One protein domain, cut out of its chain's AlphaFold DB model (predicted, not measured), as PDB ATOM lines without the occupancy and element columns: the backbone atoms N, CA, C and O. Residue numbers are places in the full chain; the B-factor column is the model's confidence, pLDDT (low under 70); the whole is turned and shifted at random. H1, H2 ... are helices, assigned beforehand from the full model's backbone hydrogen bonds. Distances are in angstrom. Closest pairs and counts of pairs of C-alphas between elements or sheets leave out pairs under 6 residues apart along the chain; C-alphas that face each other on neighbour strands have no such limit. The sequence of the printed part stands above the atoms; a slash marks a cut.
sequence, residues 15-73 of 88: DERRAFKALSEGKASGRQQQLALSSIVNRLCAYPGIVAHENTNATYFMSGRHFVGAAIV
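This is residues 15 to 73 of the 88 residues of an uncharacterized protein of Brucella oryzae (UniProt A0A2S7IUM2). The longest helix, H2, forms the long axis, with H1 packed crosswise on its first half and the short helices H3 and H4 gathered round its other end. The long loop of residues 46 to 56 swings out beyond that end of H2 before H3. The printed part has 59 residues with four named helices, H1, H2, H3 and H4 in chain order, and no named strand; the class is all helix, with mostly crossed packing. It is only just compact, close to loose, with a radius of gyration of the C-alphas of 12.1 A, and it is elongated, spanning 33 by 21 by 20 A.

Begin with H2, residues 30 to 45, the hub, which touches three other helices. With its residues 32 to 39 alone it touches H1, residues 15 to 24, about perpendicular at 75 degrees; look at the C-alphas of Ala 19 and Gln 32, the closest, 4.8 A apart. With residues 38 to 45 alone H2 touches H3, residues 57 to 62, at a steep tilt of 53 degrees, opposite ways; the closest C-alphas, of Ser 38 and Ala 58, are 5.1 A apart. With residues 41 to 45 alone it touches H4, residues 66 to 73, about perpendicular at 87 degrees, closest at the C-alphas of Cys 45 and Ala 71, 6.3 A apart. H3 and H4 touch, about perpendicular at 83 degrees, closest at the C-alphas of Phe 61 and Val 68, 5.7 A apart. H1 is apart from H3 and H4. In H1, H2, H3 and H4 every O i to N i+4 pair is within hydrogen-bond range.

Find C-alpha 30 at (-31.646, -46.200, 25.907); from there H2 runs 22.4 A to C-alpha 45 at (-24.644, -42.339, 46.830). H1 measures 14.3 A, H3 8.6 A and H4 10.5 A, the last ending at C-alpha 73, (-15.539, -38.247, 41.798).

The C-alphas of Lys 27 and Gly 49 are the two farthest apart, 34.7 A. The printed part has no cut; the link from H2 to H3, 11 residues, is long, and the other two are tight. Mean pLDDT of the printed part is 72.0, and residues 44 to 73 are under 70.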
ATOM      1  N   ASP A  15     -34.950 -56.450  36.573       86.81
ATOM      2  CA  ASP A  15     -34.857 -55.467  35.497       86.81
ATOM      3  C   ASP A  15     -33.496 -54.767  35.484       86.81
ATOM      4  O   ASP A  15     -32.904 -54.593  34.417       86.81
ATOM      5  N   GLU A  16     -32.948 -54.437  36.657       86.44
ATOM      6  CA  GLU A  16     -31.586 -53.914  36.764       86.44
ATOM      7  C   GLU A  16     -30.568 -54.954  36.287       86.44
ATOM      8  O   GLU A  16     -29.726 -54.636  35.449       86.44
ATOM      9  N   ARG A  17     -30.671 -56.216  36.734       88.00
ATOM     10  CA  ARG A  17     -29.797 -57.310  36.265       88.00
ATOM     11  C   ARG A  17     -29.821 -57.446  34.745       88.00
ATOM     12  O   ARG A  17     -28.768 -57.553  34.119       88.00
ATOM     13  N   ARG A  18     -31.011 -57.420  34.139       89.06
ATOM     14  CA  ARG A  18     -31.177 -57.481  32.677       89.06
ATOM     15  C   ARG A  18     -30.564 -56.267  31.987       89.06
ATOM     16  O   ARG A  18     -29.935 -56.430  30.945       89.06
ATOM     17  N   ALA A  19     -30.711 -55.074  32.559       88.25
ATOM     18  CA  ALA A  19     -30.111 -53.856  32.027       88.25
ATOM     19  C   ALA A  19     -28.574 -53.892  32.079       88.25
ATOM     20  O   ALA A  19     -27.930 -53.584  31.076       88.25
ATOM     21  N   PHE A  20     -27.984 -54.345  33.191       88.75
ATOM     22  CA  PHE A  20     -26.533 -54.533  33.306       88.75
ATOM     23  C   PHE A  20     -26.007 -55.593  32.336       88.75
ATOM     24  O   PHE A  20     -24.987 -55.376  31.684       88.75
ATOM     25  N   LYS A  21     -26.728 -56.707  32.175       89.62
ATOM     26  CA  LYS A  21     -26.375 -57.733  31.190       89.62
ATOM     27  C   LYS A  21     -26.399 -57.171  29.765       89.62
ATOM     28  O   LYS A  21     -25.411 -57.296  29.046       89.62
ATOM     29  N   ALA A  22     -27.468 -56.474  29.380       88.94
ATOM     30  CA  ALA A  22     -27.573 -55.855  28.060       88.94
ATOM     31  C   ALA A  22     -26.473 -54.803  27.809       88.94
ATOM     32  O   ALA A  22     -25.990 -54.684  26.684       88.94
ATOM     33  N   LEU A  23     -26.048 -54.070  28.848       89.56
ATOM     34  CA  LEU A  23     -24.910 -53.149  28.774       89.56
ATOM     35  C   LEU A  23     -23.597 -53.886  28.507       89.56
ATOM     36  O   LEU A  23     -22.857 -53.481  27.618       89.56
ATOM     37  N   SER A  24     -23.335 -54.981  29.229       88.69
ATOM     38  CA  SER A  24     -22.114 -55.779  29.046       88.69
ATOM     39  C   SER A  24     -22.003 -56.399  27.648       88.69
ATOM     40  O   SER A  24     -20.907 -56.583  27.133       88.69
ATOM     41  N   GLU A  25     -23.142 -56.669  27.010       92.75
ATOM     42  CA  GLU A  25     -23.223 -57.228  25.659       92.75
ATOM     43  C   GLU A  25     -23.228 -56.154  24.554       92.75
ATOM     44  O   GLU A  25     -23.285 -56.498  23.374       92.75
ATOM     45  N   GLY A  26     -23.222 -54.860  24.904       91.50
ATOM     46  CA  GLY A  26     -23.307 -53.758  23.938       91.50
ATOM     47  C   GLY A  26     -24.670 -53.625  23.243       91.50
ATOM     48  O   GLY A  26     -24.766 -53.006  22.188       91.50
ATOM     49  N   LYS A  27     -25.731 -54.210  23.816       93.75
ATOM     50  CA  LYS A  27     -27.089 -54.277  23.236       93.75
ATOM     51  C   LYS A  27     -28.146 -53.547  24.070       93.75
ATOM     52  O   LYS A  27     -29.344 -53.722  23.849       93.75
ATOM     53  N   ALA A  28     -27.728 -52.756  25.053       92.75
ATOM     54  CA  ALA A  28     -28.650 -52.013  25.901       92.75
ATOM     55  C   ALA A  28     -29.406 -50.939  25.107       92.75
ATOM     56  O   ALA A  28     -28.802 -50.051  24.505       92.75
ATOM     57  N   SER A  29     -30.734 -50.982  25.184       92.62
ATOM     58  CA  SER A  29     -31.602 -49.879  24.758       92.62
ATOM     59  C   SER A  29     -31.386 -48.634  25.627       92.62
ATOM     60  O   SER A  29     -30.949 -48.741  26.774       92.62
ATOM     61  N   GLY A  30     -31.773 -47.449  25.138       89.69
ATOM     62  CA  GLY A  30     -31.646 -46.200  25.907       89.69
ATOM     63  C   GLY A  30     -32.323 -46.261  27.285       89.69
ATOM     64  O   GLY A  30     -31.764 -45.807  28.280       89.69
ATOM     65  N   ARG A  31     -33.478 -46.935  27.384       87.69
ATOM     66  CA  ARG A  31     -34.167 -47.160  28.666       87.69
ATOM     67  C   ARG A  31     -33.350 -48.036  29.622       87.69
ATOM     68  O   ARG A  31     -33.311 -47.761  30.816       87.69
ATOM     69  N   GLN A  32     -32.693 -49.078  29.112       86.56
ATOM     70  CA  GLN A  32     -31.836 -49.953  29.919       86.56
ATOM     71  C   GLN A  32     -30.559 -49.238  30.362       86.56
ATOM     72  O   GLN A  32     -30.153 -49.389  31.509       86.56
ATOM     73  N   GLN A  33     -29.967 -48.412  29.496       86.06
ATOM     74  CA  GLN A  33     -28.826 -47.569  29.854       86.06
ATOM     75  C   GLN A  33     -29.192 -46.613  30.996       86.06
ATOM     76  O   GLN A  33     -28.477 -46.540  31.993       86.06
ATOM     77  N   GLN A  34     -30.342 -45.940  30.899       84.94
ATOM     78  CA  GLN A  34     -30.822 -45.024  31.933       84.94
ATOM     79  C   GLN A  34     -31.125 -45.741  33.257       84.94
ATOM     80  O   GLN A  34     -30.783 -45.229  34.326       84.94
ATOM     81  N   LEU A  35     -31.737 -46.929  33.197       84.94
ATOM     82  CA  LEU A  35     -32.024 -47.741  34.380       84.94
ATOM     83  C   LEU A  35     -30.732 -48.175  35.082       84.94
ATOM     84  O   LEU A  35     -30.597 -48.006  36.291       84.94
ATOM     85  N   ALA A  36     -29.763 -48.681  34.322       84.12
ATOM     86  CA  ALA A  36     -28.476 -49.091  34.863       84.12
ATOM     87  C   ALA A  36     -27.692 -47.905  35.446       84.12
ATOM     88  O   ALA A  36     -27.174 -48.014  36.555       84.12
ATOM     89  N   LEU A  37     -27.671 -46.755  34.766       82.19
ATOM     90  CA  LEU A  37     -27.033 -45.538  35.275       82.19
ATOM     91  C   LEU A  37     -27.671 -45.068  36.589       82.19
ATOM     92  O   LEU A  37     -26.961 -44.795  37.553       82.19
ATOM     93  N   SER A  38     -29.003 -45.033  36.655       80.12
ATOM     94  CA  SER A  38     -29.729 -44.662  37.878       80.12
ATOM     95  C   SER A  38     -29.405 -45.615  39.029       80.12
ATOM     96  O   SER A  38     -29.178 -45.182  40.156       80.12
ATOM     97  N   SER A  39     -29.320 -46.912  38.726       81.44
ATOM     98  CA  SER A  39     -28.976 -47.957  39.689       81.44
ATOM     99  C   SER A  39     -27.536 -47.828  40.209       81.44
ATOM    100  O   SER A  39     -27.302 -47.959  41.411       81.44
ATOM    101  N   ILE A  40     -26.571 -47.505  39.335       80.06
ATOM    102  CA  ILE A  40     -25.181 -47.204  39.722       80.06
ATOM    103  C   ILE A  40     -25.150 -45.991  40.650       80.06
ATOM    104  O   ILE A  40     -24.622 -46.080  41.755       80.06
ATOM    105  N   VAL A  41     -25.740 -44.869  40.227       75.25
ATOM    106  CA  VAL A  41     -25.703 -43.604  40.974       75.25
ATOM    107  C   VAL A  41     -26.336 -43.758  42.352       75.25
ATOM    108  O   VAL A  41     -25.736 -43.356  43.346       75.25
ATOM    109  N   ASN A  42     -27.509 -44.388  42.441       74.56
ATOM    110  CA  ASN A  42     -28.176 -44.600  43.723       74.56
ATOM    111  C   ASN A  42     -27.315 -45.432  44.682       74.56
ATOM    112  O   ASN A  42     -27.219 -45.084  45.857       74.56
ATOM    113  N   ARG A  43     -26.635 -46.477  44.190       73.94
ATOM    114  CA  ARG A  43     -25.733 -47.294  45.018       73.94
ATOM    115  C   ARG A  43     -24.445 -46.568  45.401       73.94
ATOM    116  O   ARG A  43     -23.999 -46.715  46.531       73.94
ATOM    117  N   LEU A  44     -23.866 -45.770  44.501       69.56
ATOM    118  CA  LEU A  44     -22.689 -44.948  44.808       69.56
ATOM    119  C   LEU A  44     -23.005 -43.898  45.880       69.56
ATOM    120  O   LEU A  44     -22.194 -43.659  46.769       69.56
ATOM    121  N   CYS A  45     -24.197 -43.305  45.831       66.00
ATOM    122  CA  CYS A  45     -24.644 -42.339  46.830       66.00
ATOM    123  C   CYS A  45     -25.102 -42.974  48.151       66.00
ATOM    124  O   CYS A  45     -25.165 -42.263  49.146       66.00
ATOM    125  N   ALA A  46     -25.403 -44.276  48.177       61.84
ATOM    126  CA  ALA A  46     -25.734 -45.012  49.399       61.84
ATOM    127  C   ALA A  46     -24.492 -45.431  50.215       61.84
ATOM    128  O   ALA A  46     -24.626 -46.026  51.285       61.84
ATOM    129  N   TYR A  47     -23.276 -45.151  49.727       55.00
ATOM    130  CA  TYR A  47     -22.040 -45.474  50.439       55.00
ATOM    131  C   TYR A  47     -21.947 -44.676  51.760       55.00
ATOM    132  O   TYR A  47     -22.239 -43.475  51.774       55.00
ATOM    133  N   PRO A  48     -21.556 -45.314  52.883       46.34
ATOM    134  CA  PRO A  48     -21.612 -44.706  54.210       46.34
ATOM    135  C   PRO A  48     -20.746 -43.443  54.279       46.34
ATOM    136  O   PRO A  48     -19.537 -43.489  54.065       46.34
ATOM    137  N   GLY A  49     -21.391 -42.311  54.571       47.97
ATOM    138  CA  GLY A  49     -20.769 -40.984  54.645       47.97
ATOM    139  C   GLY A  49     -21.561 -39.893  53.923       47.97
ATOM    140  O   GLY A  49     -21.405 -38.717  54.243       47.97
ATOM    141  N   ILE A  50     -22.455 -40.266  53.003       50.62
ATOM    142  CA  ILE A  50     -23.304 -39.323  52.271       50.62
ATOM    143  C   ILE A  50     -24.752 -39.551  52.702       50.62
ATOM    144  O   ILE A  50     -25.427 -40.464  52.241       50.62
ATOM    145  N   VAL A  51     -25.227 -38.730  53.641       48.06
ATOM    146  CA  VAL A  51     -26.625 -38.740  54.092       48.06
ATOM    147  C   VAL A  51     -27.484 -38.147  52.974       48.06
ATOM    148  O   VAL A  51     -27.730 -36.944  52.940       48.06
ATOM    149  N   ALA A  52     -27.898 -38.969  52.015       51.56
ATOM    150  CA  ALA A  52     -28.795 -38.544  50.951       51.56
ATOM    151  C   ALA A  52     -29.939 -39.547  50.785       51.56
ATOM    152  O   ALA A  52     -29.717 -40.740  50.590       51.56
ATOM    153  N   HIS A  53     -31.170 -39.036  50.886       49.12
ATOM    154  CA  HIS A  53     -32.409 -39.810  50.872       49.12
ATOM    155  C   HIS A  53     -32.485 -40.786  49.684       49.12
ATOM    156  O   HIS A  53     -32.286 -40.408  48.528       49.12
ATOM    157  N   GLU A  54     -32.830 -42.037  49.996       49.09
ATOM    158  CA  GLU A  54     -32.666 -43.239  49.164       49.09
ATOM    159  C   GLU A  54     -33.426 -43.257  47.820       49.09
ATOM    160  O   GLU A  54     -33.265 -44.194  47.048       49.09
ATOM    161  N   ASN A  55     -34.207 -42.227  47.479       52.19
ATOM    162  CA  ASN A  55     -35.033 -42.206  46.263       52.19
ATOM    163  C   ASN A  55     -34.821 -40.996  45.341       52.19
ATOM    164  O   ASN A  55     -35.536 -40.849  44.351       52.19
ATOM    165  N   THR A  56     -33.841 -40.135  45.625       59.38
ATOM    166  CA  THR A  56     -33.716 -38.847  44.916       59.38
ATOM    167  C   THR A  56     -32.354 -38.639  44.249       59.38
ATOM    168  O   THR A  56     -32.179 -37.690  43.488       59.38
ATOM    169  N   ASN A  57     -31.388 -39.533  44.470       59.00
ATOM    170  CA  ASN A  57     -29.994 -39.329  44.063       59.00
ATOM    171  C   ASN A  57     -29.793 -39.365  42.542       59.00
ATOM    172  O   ASN A  57     -29.122 -38.488  42.002       59.00
ATOM    173  N   ALA A  58     -30.439 -40.292  41.828       57.78
ATOM    174  CA  ALA A  58     -30.438 -40.300  40.362       57.78
ATOM    175  C   ALA A  58     -31.063 -39.018  39.770       57.78
ATOM    176  O   ALA A  58     -30.518 -38.430  38.840       57.78
ATOM    177  N   THR A  59     -32.156 -38.516  40.351       60.22
ATOM    178  CA  THR A  59     -32.786 -37.246  39.943       60.22
ATOM    179  C   THR A  59     -31.885 -36.043  40.243       60.22
ATOM    180  O   THR A  59     -31.794 -35.108  39.446       60.22
ATOM    181  N   TYR A  60     -31.167 -36.061  41.367       62.38
ATOM    182  CA  TYR A  60     -30.201 -35.022  41.725       62.38
ATOM    183  C   TYR A  60     -28.942 -35.041  40.850       62.38
ATOM    184  O   TYR A  60     -28.430 -33.976  40.506       62.38
ATOM    185  N   PHE A  61     -28.498 -36.221  40.415       62.12
ATOM    186  CA  PHE A  61     -27.465 -36.364  39.391       62.12
ATOM    187  C   PHE A  61     -27.920 -35.777  38.053       62.12
ATOM    188  O   PHE A  61     -27.246 -34.917  37.495       62.12
ATOM    189  N   MET A  62     -29.109 -36.168  37.585       61.19
ATOM    190  CA  MET A  62     -29.673 -35.680  36.322       61.19
ATOM    191  C   MET A  62     -29.976 -34.171  36.336       61.19
ATOM    192  O   MET A  62     -30.054 -33.559  35.276       61.19
ATOM    193  N   SER A  63     -30.115 -33.556  37.517       62.09
ATOM    194  CA  SER A  63     -30.277 -32.103  37.691       62.09
ATOM    195  C   SER A  63     -28.976 -31.355  38.024       62.09
ATOM    196  O   SER A  63     -29.022 -30.168  38.346       62.09
ATOM    197  N   GLY A  64     -27.813 -32.015  37.943       55.28
ATOM    198  CA  GLY A  64     -26.497 -31.373  38.063       55.28
ATOM    199  C   GLY A  64     -26.106 -30.939  39.479       55.28
ATOM    200  O   GLY A  64     -25.326 -30.002  39.648       55.28
ATOM    201  N   ARG A  65     -26.646 -31.569  40.530       65.19
ATOM    202  CA  ARG A  65     -26.334 -31.183  41.915       65.19
ATOM    203  C   ARG A  65     -24.922 -31.619  42.327       65.19
ATOM    204  O   ARG A  65     -24.545 -32.782  42.201       65.19
ATOM    205  N   HIS A  66     -24.176 -30.678  42.911       54.50
ATOM    206  CA  HIS A  66     -22.760 -30.835  43.266       54.50
ATOM    207  C   HIS A  66     -22.472 -32.044  44.179       54.50
ATOM    208  O   HIS A  66     -21.466 -32.725  43.976       54.50
ATOM    209  N   PHE A  67     -23.341 -32.352  45.148       63.72
ATOM    210  CA  PHE A  67     -23.080 -33.417  46.127       63.72
ATOM    211  C   PHE A  67     -23.040 -34.823  45.503       63.72
ATOM    212  O   PHE A  67     -22.243 -35.654  45.929       63.72
ATOM    213  N   VAL A  68     -23.826 -35.078  44.448       61.72
ATOM    214  CA  VAL A  68     -23.780 -36.361  43.727       61.72
ATOM    215  C   VAL A  68     -22.523 -36.454  42.861       61.72
ATOM    216  O   VAL A  68     -21.874 -37.496  42.816       61.72
ATOM    217  N   GLY A  69     -22.121 -35.342  42.238       59.66
ATOM    218  CA  GLY A  69     -20.857 -35.262  41.503       59.66
ATOM    219  C   GLY A  69     -19.640 -35.521  42.397       59.66
ATOM    220  O   GLY A  69     -18.758 -36.283  42.018       59.66
ATOM    221  N   ALA A  70     -19.623 -34.963  43.613       63.31
ATOM    222  CA  ALA A  70     -18.551 -35.189  44.584       63.31
ATOM    223  C   ALA A  70     -18.469 -36.660  45.036       63.31
ATOM    224  O   ALA A  70     -17.369 -37.194  45.153       63.31
ATOM    225  N   ALA A  71     -19.613 -37.329  45.217       63.69
ATOM    226  CA  ALA A  71     -19.674 -38.759  45.524       63.69
ATOM    227  C   ALA A  71     -19.039 -39.615  44.415       63.69
ATOM    228  O   ALA A  71     -18.196 -40.469  44.679       63.69
ATOM    229  N   ILE A  72     -19.418 -39.350  43.161       67.31
ATOM    230  CA  ILE A  72     -18.919 -40.082  41.990       67.31
ATOM    231  C   ILE A  72     -17.417 -39.853  41.820       67.31
ATOM    232  O   ILE A  72     -16.667 -40.814  41.676       67.31
ATOM    233  N   VAL A  73     -16.965 -38.598  41.888       64.69
ATOM    234  CA  VAL A  73     -15.539 -38.247  41.798       64.69
ATOM    235  C   VAL A  73     -14.746 -38.882  42.941       64.69
ATOM    236  O   VAL A  73     -13.655 -39.394  42.708       64.69
TER     237      VAL A  73